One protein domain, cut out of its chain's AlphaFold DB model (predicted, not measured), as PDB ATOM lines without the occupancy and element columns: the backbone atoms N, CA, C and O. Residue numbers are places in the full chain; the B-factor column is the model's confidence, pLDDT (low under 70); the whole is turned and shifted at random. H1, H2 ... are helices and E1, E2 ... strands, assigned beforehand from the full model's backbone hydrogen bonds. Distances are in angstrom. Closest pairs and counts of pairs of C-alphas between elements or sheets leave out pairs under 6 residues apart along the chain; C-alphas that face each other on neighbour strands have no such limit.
ATOM      1  N   VAL A 146      39.971 -31.505  -2.111       85.56
ATOM      2  CA  VAL A 146      38.942 -31.308  -3.145       85.56
ATOM      3  C   VAL A 146      38.458 -32.632  -3.728       85.56
ATOM      4  O   VAL A 146      37.319 -32.723  -4.179       85.56
ATOM      5  N   GLU A 147      39.298 -33.664  -3.681       91.75
ATOM      6  CA  GLU A 147      38.974 -35.026  -4.101       91.75
ATOM      7  C   GLU A 147      39.906 -36.039  -3.419       91.75
ATOM      8  O   GLU A 147      40.870 -35.681  -2.738       91.75
ATOM      9  N   TYR A 148      39.619 -37.323  -3.613       91.75
ATOM     10  CA  TYR A 148      40.469 -38.429  -3.210       91.75
ATOM     11  C   TYR A 148      40.716 -39.364  -4.388       91.75
ATOM     12  O   TYR A 148      39.781 -39.802  -5.056       91.75
ATOM     13  N   VAL A 149      41.978 -39.736  -4.576       93.81
ATOM     14  CA  VAL A 149      42.391 -40.779  -5.518       93.81
ATOM     15  C   VAL A 149      42.569 -42.074  -4.745       93.81
ATOM     16  O   VAL A 149      43.321 -42.127  -3.772       93.81
ATOM     17  N   VAL A 150      41.883 -43.133  -5.157       94.00
ATOM     18  CA  VAL A 150      41.926 -44.433  -4.490       94.00
ATOM     19  C   VAL A 150      42.608 -45.466  -5.360       94.00
ATOM     20  O   VAL A 150      42.241 -45.681  -6.516       94.00
ATOM     21  N   GLU A 151      43.572 -46.148  -4.755       94.44
ATOM     22  CA  GLU A 151      44.344 -47.222  -5.363       94.44
ATOM     23  C   GLU A 151      44.188 -48.516  -4.559       94.44
ATOM     24  O   GLU A 151      44.102 -48.503  -3.327       94.44
ATOM     25  N   ALA A 152      44.183 -49.653  -5.251       93.88
ATOM     26  CA  ALA A 152      44.231 -50.965  -4.615       93.88
ATOM     27  C   ALA A 152      45.683 -51.434  -4.480       93.88
ATOM     28  O   ALA A 152      46.485 -51.252  -5.394       93.88
ATOM     29  N   GLN A 153      46.019 -52.088  -3.369       94.12
ATOM     30  CA  GLN A 153      47.365 -52.607  -3.117       94.12
ATOM     31  C   GLN A 153      47.334 -54.077  -2.687       94.12
ATOM     32  O   GLN A 153      46.399 -54.527  -2.015       94.12
ATOM     33  N   ASP A 154      48.361 -54.840  -3.073       92.69
ATOM     34  CA  ASP A 154      48.580 -56.199  -2.563       92.69
ATOM     35  C   ASP A 154      49.252 -56.204  -1.176       92.69
ATOM     36  O   ASP A 154      49.567 -55.163  -0.600       92.69
ATOM     37  N   SER A 155      49.464 -57.393  -0.600       90.12
ATOM     38  CA  SER A 155      50.081 -57.551   0.730       90.12
ATOM     39  C   SER A 155      51.531 -57.070   0.802       90.12
ATOM     40  O   SER A 155      52.079 -56.922   1.889       90.12
ATOM     41  N   SER A 156      52.167 -56.868  -0.350       88.50
ATOM     42  CA  SER A 156      53.507 -56.305  -0.476       88.50
ATOM     43  C   SER A 156      53.458 -54.815  -0.823       88.50
ATOM     44  O   SER A 156      54.468 -54.284  -1.276       88.50
ATOM     45  N   VAL A 157      52.304 -54.158  -0.642       86.62
ATOM     46  CA  VAL A 157      52.078 -52.723  -0.880       86.62
ATOM     47  C   VAL A 157      52.349 -52.316  -2.336       86.62
ATOM     48  O   VAL A 157      52.647 -51.163  -2.629       86.62
ATOM     49  N   HIS A 158      52.257 -53.254  -3.284       89.94
ATOM     50  CA  HIS A 158      52.350 -52.906  -4.698       89.94
ATOM     51  C   HIS A 158      50.983 -52.504  -5.234       89.94
ATOM     52  O   HIS A 158      49.992 -53.193  -4.986       89.94
ATOM     53  N   GLU A 159      50.972 -51.430  -6.017       91.12
ATOM     54  CA  GLU A 159      49.801 -50.939  -6.738       91.12
ATOM     55  C   GLU A 159      49.205 -52.021  -7.653       91.12
ATOM     56  O   GLU A 159      49.910 -52.760  -8.356       91.12
ATOM     57  N   LEU A 160      47.878 -52.097  -7.640       93.62
ATOM     58  CA  LEU A 160      47.064 -52.963  -8.472       93.62
ATOM     59  C   LEU A 160      46.113 -52.101  -9.302       93.62
ATOM     60  O   LEU A 160      45.405 -51.249  -8.770       93.62
ATOM     61  N   ARG A 161      46.017 -52.402 -10.596       94.88
ATOM     62  CA  ARG A 161      45.030 -51.802 -11.491       94.88
ATOM     63  C   ARG A 161      43.660 -52.407 -11.208       94.88
ATOM     64  O   ARG A 161      43.429 -53.593 -11.492       94.88
ATOM     65  N   MET A 162      42.753 -51.613 -10.647       93.75
ATOM     66  CA  MET A 162      41.365 -52.019 -10.446       93.75
ATOM     67  C   MET A 162      40.657 -52.230 -11.786       93.75
ATOM     68  O   MET A 162      40.963 -51.584 -12.781       93.75
ATOM     69  N   THR A 163      39.697 -53.153 -11.813       90.31
ATOM     70  CA  THR A 163      38.834 -53.404 -12.980       90.31
ATOM     71  C   THR A 163      37.445 -52.793 -12.796       90.31
ATOM     72  O   THR A 163      36.476 -53.297 -13.357       90.31
ATOM     73  N   HIS A 164      37.326 -51.790 -11.924       92.06
ATOM     74  CA  HIS A 164      36.057 -51.131 -11.636       92.06
ATOM     75  C   HIS A 164      35.652 -50.241 -12.829       92.06
ATOM     76  O   HIS A 164      36.536 -49.600 -13.393       92.06
ATOM     77  N   PRO A 165      34.365 -50.171 -13.224       91.50
ATOM     78  CA  PRO A 165      33.936 -49.369 -14.377       91.50
ATOM     79  C   PRO A 165      34.247 -47.873 -14.263       91.50
ATOM     80  O   PRO A 165      34.495 -47.225 -15.270       91.50
ATOM     81  N   GLU A 166      34.233 -47.339 -13.043       91.88
ATOM     82  CA  GLU A 166      34.557 -45.932 -12.755       91.88
ATOM     83  C   GLU A 166      36.060 -45.684 -12.555       91.88
ATOM     84  O   GLU A 166      36.461 -44.562 -12.258       91.88
ATOM     85  N   ALA A 167      36.898 -46.720 -12.662       92.94
ATOM     86  CA  ALA A 167      38.336 -46.541 -12.540       92.94
ATOM     87  C   ALA A 167      38.928 -45.966 -13.832       92.94
ATOM     88  O   ALA A 167      38.499 -46.310 -14.934       92.94
ATOM     89  N   ASP A 168      39.941 -45.115 -13.688       92.81
ATOM     90  CA  ASP A 168      40.687 -44.562 -14.813       92.81
ATOM     91  C   ASP A 168      41.560 -45.623 -15.516       92.81
ATOM     92  O   ASP A 168      41.593 -46.803 -15.156       92.81
ATOM     93  N   GLU A 169      42.307 -45.209 -16.542       88.69
ATOM     94  CA  GLU A 169      43.175 -46.103 -17.325       88.69
ATOM     95  C   GLU A 169      44.277 -46.782 -16.488       88.69
ATOM     96  O   GLU A 169      44.775 -47.859 -16.841       88.69
ATOM     97  N   LEU A 170      44.644 -46.171 -15.358       88.12
ATOM     98  CA  LEU A 170      45.603 -46.697 -14.388       88.12
ATOM     99  C   LEU A 170      44.922 -47.558 -13.314       88.12
ATOM    100  O   LEU A 170      45.604 -48.200 -12.514       88.12
ATOM    101  N   GLY A 171      43.592 -47.654 -13.339       90.06
ATOM    102  CA  GLY A 171      42.788 -48.409 -12.391       90.06
ATOM    103  C   GLY A 171      42.642 -47.704 -11.050       90.06
ATOM    104  O   GLY A 171      42.593 -48.396 -10.032       90.06
ATOM    105  N   ARG A 172      42.605 -46.368 -11.045       93.75
ATOM    106  CA  ARG A 172      42.391 -45.525  -9.863       93.75
ATOM    107  C   ARG A 172      40.967 -44.989  -9.848       93.75
ATOM    108  O   ARG A 172      40.415 -44.688 -10.902       93.75
ATOM    109  N   LEU A 173      40.377 -44.858  -8.665       93.94
ATOM    110  CA  LEU A 173      39.059 -44.236  -8.499       93.94
ATOM    111  C   LEU A 173      39.223 -42.804  -8.004       93.94
ATOM    112  O   LEU A 173      39.949 -42.577  -7.043       93.94
ATOM    113  N   HIS A 174      38.513 -41.865  -8.620       94.25
ATOM    114  CA  HIS A 174      38.457 -40.469  -8.188       94.25
ATOM    115  C   HIS A 174      37.125 -40.252  -7.479       94.25
ATOM    116  O   HIS A 174      36.067 -40.451  -8.073       94.25
ATOM    117  N   VAL A 175      37.162 -39.931  -6.188       92.00
ATOM    118  CA  VAL A 175      35.969 -39.871  -5.334       92.00
ATOM    119  C   VAL A 175      35.954 -38.597  -4.489       92.00
ATOM    120  O   VAL A 175      37.012 -38.095  -4.118       92.00
ATOM    121  N   PRO A 176      34.775 -38.081  -4.107       89.94
ATOM    122  CA  PRO A 176      34.688 -36.874  -3.284       89.94
ATOM    123  C   PRO A 176      35.070 -37.111  -1.813       89.94
ATOM    124  O   PRO A 176      35.380 -36.160  -1.102       89.94
ATOM    125  N   SER A 177      35.037 -38.358  -1.328       87.19
ATOM    126  CA  SER A 177      35.445 -38.704   0.038       87.19
ATOM    127  C   SER A 177      35.941 -40.152   0.156       87.19
ATOM    128  O   SER A 177      35.571 -40.998  -0.667       87.19
ATOM    129  N   PRO A 178      36.722 -40.495   1.202       83.75
ATOM    130  CA  PRO A 178      37.161 -41.870   1.447       83.75
ATOM    131  C   PRO A 178      36.005 -42.865   1.616       83.75
ATOM    132  O   PRO A 178      36.127 -44.030   1.244       83.75
ATOM    133  N   GLU A 179      34.874 -42.430   2.171       86.56
ATOM    134  CA  GLU A 179      33.687 -43.260   2.395       86.56
ATOM    135  C   GLU A 179      33.005 -43.637   1.077       86.56
ATOM    136  O   GLU A 179      32.547 -44.769   0.930       86.56
ATOM    137  N   ALA A 180      32.989 -42.730   0.093       87.94
ATOM    138  CA  ALA A 180      32.460 -43.026  -1.237       87.94
ATOM    139  C   ALA A 180      33.252 -44.158  -1.914       87.94
ATOM    140  O   ALA A 180      32.662 -45.042  -2.539       87.94
ATOM    141  N   ALA A 181      34.573 -44.206  -1.709       85.38
ATOM    142  CA  ALA A 181      35.384 -45.315  -2.199       85.38
ATOM    143  C   ALA A 181      35.029 -46.657  -1.554       85.38
ATOM    144  O   ALA A 181      35.107 -47.677  -2.234       85.38
ATOM    145  N   VAL A 182      34.608 -46.691  -0.283       84.62
ATOM    146  CA  VAL A 182      34.166 -47.942   0.362       84.62
ATOM    147  C   VAL A 182      32.957 -48.521  -0.369       84.62
ATOM    148  O   VAL A 182      32.924 -49.720  -0.620       84.62
ATOM    149  N   GLY A 183      32.005 -47.674  -0.771       85.44
ATOM    150  CA  GLY A 183      30.844 -48.105  -1.553       85.44
ATOM    151  C   GLY A 183      31.225 -48.663  -2.927       85.44
ATOM    152  O   GLY A 183      30.762 -49.738  -3.297       85.44
ATOM    153  N   LEU A 184      32.104 -47.973  -3.661       87.88
ATOM    154  CA  LEU A 184      32.540 -48.394  -5.004       87.88
ATOM    155  C   LEU A 184      33.424 -49.648  -4.994       87.88
ATOM    156  O   LEU A 184      33.444 -50.422  -5.946       87.88
ATOM    157  N   THR A 185      34.179 -49.851  -3.919       88.62
ATOM    158  CA  THR A 185      35.110 -50.981  -3.804       88.62
ATOM    159  C   THR A 185      34.521 -52.178  -3.061       88.62
ATOM    160  O   THR A 185      35.201 -53.202  -2.916       88.62
ATOM    161  N   ASP A 186      33.259 -52.097  -2.630       88.56
ATOM    162  CA  ASP A 186      32.607 -53.186  -1.913       88.56
ATOM    163  C   ASP A 186      32.586 -54.474  -2.752       88.56
ATOM    164  O   ASP A 186      32.386 -54.492  -3.968       88.56
ATOM    165  N   GLY A 187      32.880 -55.595  -2.098       86.56
ATOM    166  CA  GLY A 187      32.971 -56.905  -2.739       86.56
ATOM    167  C   GLY A 187      34.181 -57.122  -3.663       86.56
ATOM    168  O   GLY A 187      34.456 -58.275  -4.018       86.56
ATOM    169  N   MET A 188      34.966 -56.093  -4.010       91.31
ATOM    170  CA  MET A 188      36.160 -56.258  -4.846       91.31
ATOM    171  C   MET A 188      37.228 -57.054  -4.099       91.31
ATOM    172  O   MET A 188      37.744 -56.602  -3.082       91.31
ATOM    173  N   LYS A 189      37.579 -58.254  -4.593       92.56
ATOM    174  CA  LYS A 189      38.531 -59.154  -3.906       92.56
ATOM    175  C   LYS A 189      39.937 -59.211  -4.472       92.56
ATOM    176  O   LYS A 189      40.876 -59.619  -3.790       92.56
ATOM    177  N   SER A 190      40.072 -58.841  -5.732       94.25
ATOM    178  CA  SER A 190      41.311 -58.974  -6.480       94.25
ATOM    179  C   SER A 190      41.351 -57.939  -7.591       94.25
ATOM    180  O   SER A 190      40.302 -57.557  -8.106       94.25
ATOM    181  N   ALA A 191      42.552 -57.521  -7.959       94.94
ATOM    182  CA  ALA A 191      42.822 -56.566  -9.022       94.94
ATOM    183  C   ALA A 191      44.012 -57.058  -9.864       94.94
ATOM    184  O   ALA A 191      44.575 -58.129  -9.604       94.94
ATOM    185  N   ILE A 192      44.344 -56.338 -10.933       95.56
ATOM    186  CA  ILE A 192      45.359 -56.765 -11.900       95.56
ATOM    187  C   ILE A 192      46.705 -56.139 -11.544       95.56
ATOM    188  O   ILE A 192      46.823 -54.928 -11.415       95.56
ATOM    189  N   ARG A 193      47.750 -56.961 -11.455       93.19
ATOM    190  CA  ARG A 193      49.141 -56.518 -11.393       93.19
ATOM    191  C   ARG A 193      49.819 -56.818 -12.718       93.19
ATOM    192  O   ARG A 193      49.836 -57.972 -13.147       93.19
ATOM    193  N   ARG A 194      50.419 -55.806 -13.338       89.50
ATOM    194  CA  ARG A 194      51.297 -56.000 -14.491       89.50
ATOM    195  C   ARG A 194      52.729 -56.191 -14.008       89.50
ATOM    196  O   ARG A 194      53.273 -55.346 -13.302       89.50
ATOM    197  N   ASP A 195      53.328 -57.316 -14.361       85.75
ATOM    198  CA  ASP A 195      54.738 -57.568 -14.104       85.75
ATOM    199  C   ASP A 195      55.588 -56.668 -15.011       85.75
ATOM    200  O   ASP A 195      55.435 -56.686 -16.233       85.75
ATOM    201  N   ARG A 196      56.464 -55.846 -14.419       81.75
ATOM    202  CA  ARG A 196      57.240 -54.846 -15.173       81.75
ATOM    203  C   ARG A 196      58.263 -55.471 -16.125       81.75
ATOM    204  O   ARG A 196      58.572 -54.859 -17.138       81.75
ATOM    205  N   LEU A 197      58.784 -56.661 -15.811       85.62
ATOM    206  CA  LEU A 197      59.848 -57.306 -16.587       85.62
ATOM    207  C   LEU A 197      59.289 -58.109 -17.765       85.62
ATOM    208  O   LEU A 197      59.783 -58.019 -18.882       85.62
ATOM    209  N   SER A 198      58.252 -58.900 -17.512       89.44
ATOM    210  CA  SER A 198      57.637 -59.788 -18.501       89.44
ATOM    211  C   SER A 198      56.449 -59.158 -19.226       89.44
ATOM    212  O   SER A 198      55.966 -59.718 -20.210       89.44
ATOM    213  N   GLY A 199      55.929 -58.034 -18.725       88.62
ATOM    214  CA  GLY A 199      54.739 -57.365 -19.244       88.62
ATOM    215  C   GLY A 199      53.432 -58.124 -19.004       88.62
ATOM    216  O   GLY A 199      52.378 -57.612 -19.383       88.62
ATOM    217  N   LYS A 200      53.486 -59.315 -18.388       92.31
ATOM    218  CA  LYS A 200      52.329 -60.182 -18.153       92.31
ATOM    219  C   LYS A 200      51.437 -59.625 -17.055       92.31
ATOM    220  O   LYS A 200      51.907 -59.096 -16.048       92.31
ATOM    221  N   GLU A 201      50.137 -59.788 -17.241       93.50
ATOM    222  CA  GLU A 201      49.137 -59.393 -16.261       93.50
ATOM    223  C   GLU A 201      48.716 -60.590 -15.407       93.50
ATOM    224  O   GLU A 201      48.419 -61.674 -15.909       93.50
ATOM    225  N   HIS A 202      48.687 -60.383 -14.094       92.94
ATOM    226  CA  HIS A 202      48.314 -61.388 -13.111       92.94
ATOM    227  C   HIS A 202      47.243 -60.831 -12.185       92.94
ATOM    228  O   HIS A 202      47.371 -59.727 -11.660       92.94
ATOM    229  N   ARG A 203      46.204 -61.620 -11.918       95.00
ATOM    230  CA  ARG A 203      45.217 -61.277 -10.894       95.00
ATOM    231  C   ARG A 203      45.804 -61.547  -9.507       95.00
ATOM    232  O   ARG A 203      46.312 -62.638  -9.248       95.00
ATOM    233  N   ARG A 204      45.744 -60.554  -8.622       95.56
ATOM    234  CA  ARG A 204      46.252 -60.611  -7.243       95.56
ATOM    235  C   ARG A 204      45.169 -60.187  -6.266       95.56
ATOM    236  O   ARG A 204      44.341 -59.341  -6.594       95.56
ATOM    237  N   SER A 205      45.169 -60.786  -5.080       94.75
ATOM    238  CA  SER A 205      44.266 -60.388  -4.000       94.75
ATOM    239  C   SER A 205      44.549 -58.950  -3.577       94.75
ATOM    240  O   SER A 205      45.708 -58.574  -3.412       94.75
ATOM    241  N   ILE A 206      43.486 -58.176  -3.376       94.50
ATOM    242  CA  ILE A 206      43.588 -56.847  -2.770       94.50
ATOM    243  C   ILE A 206      43.755 -57.051  -1.266       94.50
ATOM    244  O   ILE A 206      42.973 -57.787  -0.653       94.50
ATOM    245  N   TYR A 207      44.780 -56.427  -0.698       93.06
ATOM    246  CA  TYR A 207      45.062 -56.418   0.734       93.06
ATOM    247  C   TYR A 207      44.501 -55.162   1.406       93.06
ATOM    248  O   TYR A 207      43.909 -55.240   2.482       93.06
ATOM    249  N   GLN A 208      44.656 -54.010   0.758       92.81
ATOM    250  CA  GLN A 208      44.156 -52.734   1.255       92.81
ATOM    251  C   GLN A 208      43.834 -51.782   0.106       92.81
ATOM    252  O   GLN A 208      44.347 -51.936  -1.005       92.81
ATOM    253  N   PHE A 209      43.013 -50.785   0.412       92.75
ATOM    254  CA  PHE A 209      42.806 -49.609  -0.420       92.75
ATOM    255  C   PHE A 209      43.502 -48.414   0.229       92.75
ATOM    256  O   PHE A 209      43.402 -48.206   1.442       92.75
ATOM    257  N   ALA A 210      44.224 -47.646  -0.576       92.81
ATOM    258  CA  ALA A 210      44.888 -46.420  -0.169       92.81
ATOM    259  C   ALA A 210      44.137 -45.241  -0.794       92.81
ATOM    260  O   ALA A 210      44.097 -45.126  -2.016       92.81
ATOM    261  N   ALA A 211      43.510 -44.404   0.036       92.25
ATOM    262  CA  ALA A 211      42.778 -43.222  -0.410       92.25
ATOM    263  C   ALA A 211      43.611 -41.960  -0.161       92.25
ATOM    264  O   ALA A 211      43.736 -41.510   0.979       92.25
ATOM    265  N   TYR A 212      44.191 -41.411  -1.222       91.38
ATOM    266  CA  TYR A 212      45.059 -40.242  -1.205       91.38
ATOM    267  C   TYR A 212      44.227 -38.960  -1.342       91.38
ATOM    268  O   TYR A 212      43.550 -38.815  -2.358       91.38
ATOM    269  N   PRO A 213      44.255 -38.031  -0.372       90.94
ATOM    270  CA  PRO A 213      43.627 -36.724  -0.542       90.94
ATOM    271  C   PRO A 213      44.389 -35.907  -1.592       90.94
ATOM    272  O   PRO A 213      45.617 -35.815  -1.534       90.94
ATOM    273  N   VAL A 214      43.659 -35.281  -2.509       88.25
ATOM    274  CA  VAL A 214      44.188 -34.325  -3.485       88.25
ATOM    275  C   VAL A 214      43.636 -32.945  -3.155       88.25
ATOM    276  O   VAL A 214      42.453 -32.777  -2.853       88.25
ATOM    277  N   PHE A 215      44.514 -31.953  -3.170       85.50
ATOM    278  CA  PHE A 215      44.212 -30.583  -2.767       85.50
ATOM    279  C   PHE A 215      44.165 -29.659  -3.987       85.50
ATOM    280  O   PHE A 215      44.661 -30.004  -5.057       85.50
ATOM    281  N   ALA A 216      43.560 -28.478  -3.835       80.50
ATOM    282  CA  ALA A 216      43.314 -27.549  -4.947       80.50
ATOM    283  C   ALA A 216      44.584 -27.102  -5.703       80.50
ATOM    284  O   ALA A 216      44.512 -26.728  -6.870       80.50
ATOM    285  N   ASP A 217      45.744 -27.156  -5.047       71.31
ATOM    286  CA  ASP A 217      47.063 -26.858  -5.612       71.31
ATOM    287  C   ASP A 217      47.753 -28.081  -6.248       71.31
ATOM    288  O   ASP A 217      48.935 -28.029  -6.585       71.31
ATOM    289  N   GLY A 218      47.037 -29.200  -6.393       73.31
ATOM    290  CA  GLY A 218      47.549 -30.451  -6.949       73.31
ATOM    291  C   GLY A 218      48.443 -31.244  -5.994       73.31
ATOM    292  O   GLY A 218      49.005 -32.265  -6.395       73.31
ATOM    293  N   TRP A 219      48.597 -30.813  -4.736       80.69
ATOM    294  CA  TRP A 219      49.307 -31.614  -3.747       80.69
ATOM    295  C   TRP A 219      48.548 -32.912  -3.475       80.69
ATOM    296  O   TRP A 219      47.325 -32.908  -3.350       80.69
ATOM    297  N   VAL A 220      49.281 -34.019  -3.357       83.56
ATOM    298  CA  VAL A 220      48.728 -35.321  -2.982       83.56
ATOM    299  C   VAL A 220      49.249 -35.659  -1.595       83.56
ATOM    300  O   VAL A 220      50.457 -35.813  -1.396       83.56
ATOM    301  N   GLY A 221      48.339 -35.731  -0.630       84.31
ATOM    302  CA  GLY A 221      48.684 -36.035   0.750       84.31
ATOM    303  C   GLY A 221      48.865 -37.526   1.001       84.31
ATOM    304  O   GLY A 221      48.723 -38.379   0.121       84.31
ATOM    305  N   ARG A 222      49.176 -37.858   2.251       87.00
ATOM    306  CA  ARG A 222      49.322 -39.244   2.694       87.00
ATOM    307  C   ARG A 222      47.988 -39.988   2.659       87.00
ATOM    308  O   ARG A 222      46.959 -39.419   3.031       87.00
ATOM    309  N   PRO A 223      47.988 -41.259   2.220       87.56
ATOM    310  CA  PRO A 223      46.752 -41.991   2.052       87.56
ATOM    311  C   PRO A 223      46.162 -42.401   3.396       87.56
ATOM    312  O   PRO A 223      46.864 -42.871   4.293       87.56
ATOM    313  N   VAL A 224      44.840 -42.348   3.484       85.38
ATOM    314  CA  VAL A 224      44.101 -43.071   4.515       85.38
ATOM    315  C   VAL A 224      44.019 -44.528   4.078       85.38
ATOM    316  O   VAL A 224      43.378 -44.862   3.080       85.38
ATOM    317  N   LEU A 225      44.694 -45.407   4.818       86.75
ATOM    318  CA  LEU A 225      44.680 -46.838   4.533       86.75
ATOM    319  C   LEU A 225      43.404 -47.480   5.079       86.75
ATOM    320  O   LEU A 225      43.080 -47.373   6.265       86.75
ATOM    321  N   ARG A 226      42.705 -48.212   4.216       78.88
ATOM    322  CA  ARG A 226      41.573 -49.062   4.581       78.88
ATOM    323  C   ARG A 226      41.939 -50.505   4.283       78.88
ATOM    324  O   ARG A 226      42.051 -50.912   3.128       78.88
ATOM    325  N   ARG A 227      42.168 -51.274   5.350       73.81
ATOM    326  CA  ARG A 227      42.340 -52.723   5.230       73.81
ATOM    327  C   ARG A 227      41.028 -53.343   4.783       73.81
ATOM    328  O   ARG A 227      39.960 -52.897   5.201       73.81
ATOM    329  N   ARG A 228      41.161 -54.341   3.922       65.12
ATOM    330  CA  ARG A 228      40.053 -55.095   3.366       65.12
ATOM    331  C   ARG A 228      39.604 -56.225   4.287       65.12
ATOM    332  O   ARG A 228      40.473 -56.782   4.995       65.12
TER     333      ARG A 228
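This is residues 146 to 228 of the 228 residues of an uncharacterized protein of Streptomyces boncukensis (UniProt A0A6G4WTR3). A strongly twisted sheet of four strands, E2, E1, E5 and E6, has one short helix, H1, over one face, and a second, two-stranded hairpin of E3 and E4 lies past the end of E1. The longest axis runs from the turn between E3 and E4, at Ser 198, to the turn after E5, at Ala 216. The printed part has 83 residues with one named helix and six named strands, in the order E1 E2 H1 E3 E4 E5 E6; both sheets, E2 - E1 - E5 - E6 and E3 - E4, are antiparallel. The class is mostly strand, with under half of the residues in named elements. The whole is compact, with a radius of gyration of the C-alphas of 12.5 A and spans of 38 by 26 by 23 A.

E1, residues 146 to 153, begins with C-alpha 146 at (38.942, -31.308, -3.145) and is 22.9 A long. E5, residues 208 to 215, is 22.5 A long. The edge strands are E2, residues 173 to 175, 6.2 A, and E6, residues 224 to 227, 9.8 A, with C-alpha 227 at (42.340, -52.723, 5.230). H1, residues 178 to 185, is 10.7 A long. E3, residues 190 to 194, is 13.1 A long, with C-alpha 190 at (41.311, -58.974, -6.480), and E4, residues 201 to 205, is 13.2 A long.

E1 and E5 are antiparallel at 156 degrees, with N 149 and O 212 at 2.9 A. E2 and E1 form a hairpin, with N 150 and O 173 at 2.8 A. E5 and E6 form a hairpin, with N 209 and O 226 at 2.9 A. H1 is on this sheet at a height of 8.4 A, over E1, and on the local plane it runs slantwise to the strands, at 43 degrees to E1. The closest C-alphas of H1 and E5 are those of Pro 178 and Ala 211, 6.1 A. In H1 every O i to N i+4 pair is within hydrogen-bond range. E3 and E4 form a hairpin, with N 193 and O 202 at 2.8 A. The closest C-alphas of E1 and E3 are those of Ala 152 and Ala 191, 7.3 A. E1 and E4 are only just apart, at 8.4 A.

The C-alphas of Ser 198 and Ala 216, the two farthest apart, are 37.8 A from each other. The printed part has no cut and ends at residue 228, the chain's last. The link from E1 to E2 is long, 19 residues; in it residues 159 to 160 pair antiparallel with residues 152 to 153 of E1. The mean pLDDT of the printed part is 89.1, and residue 228 is under 70.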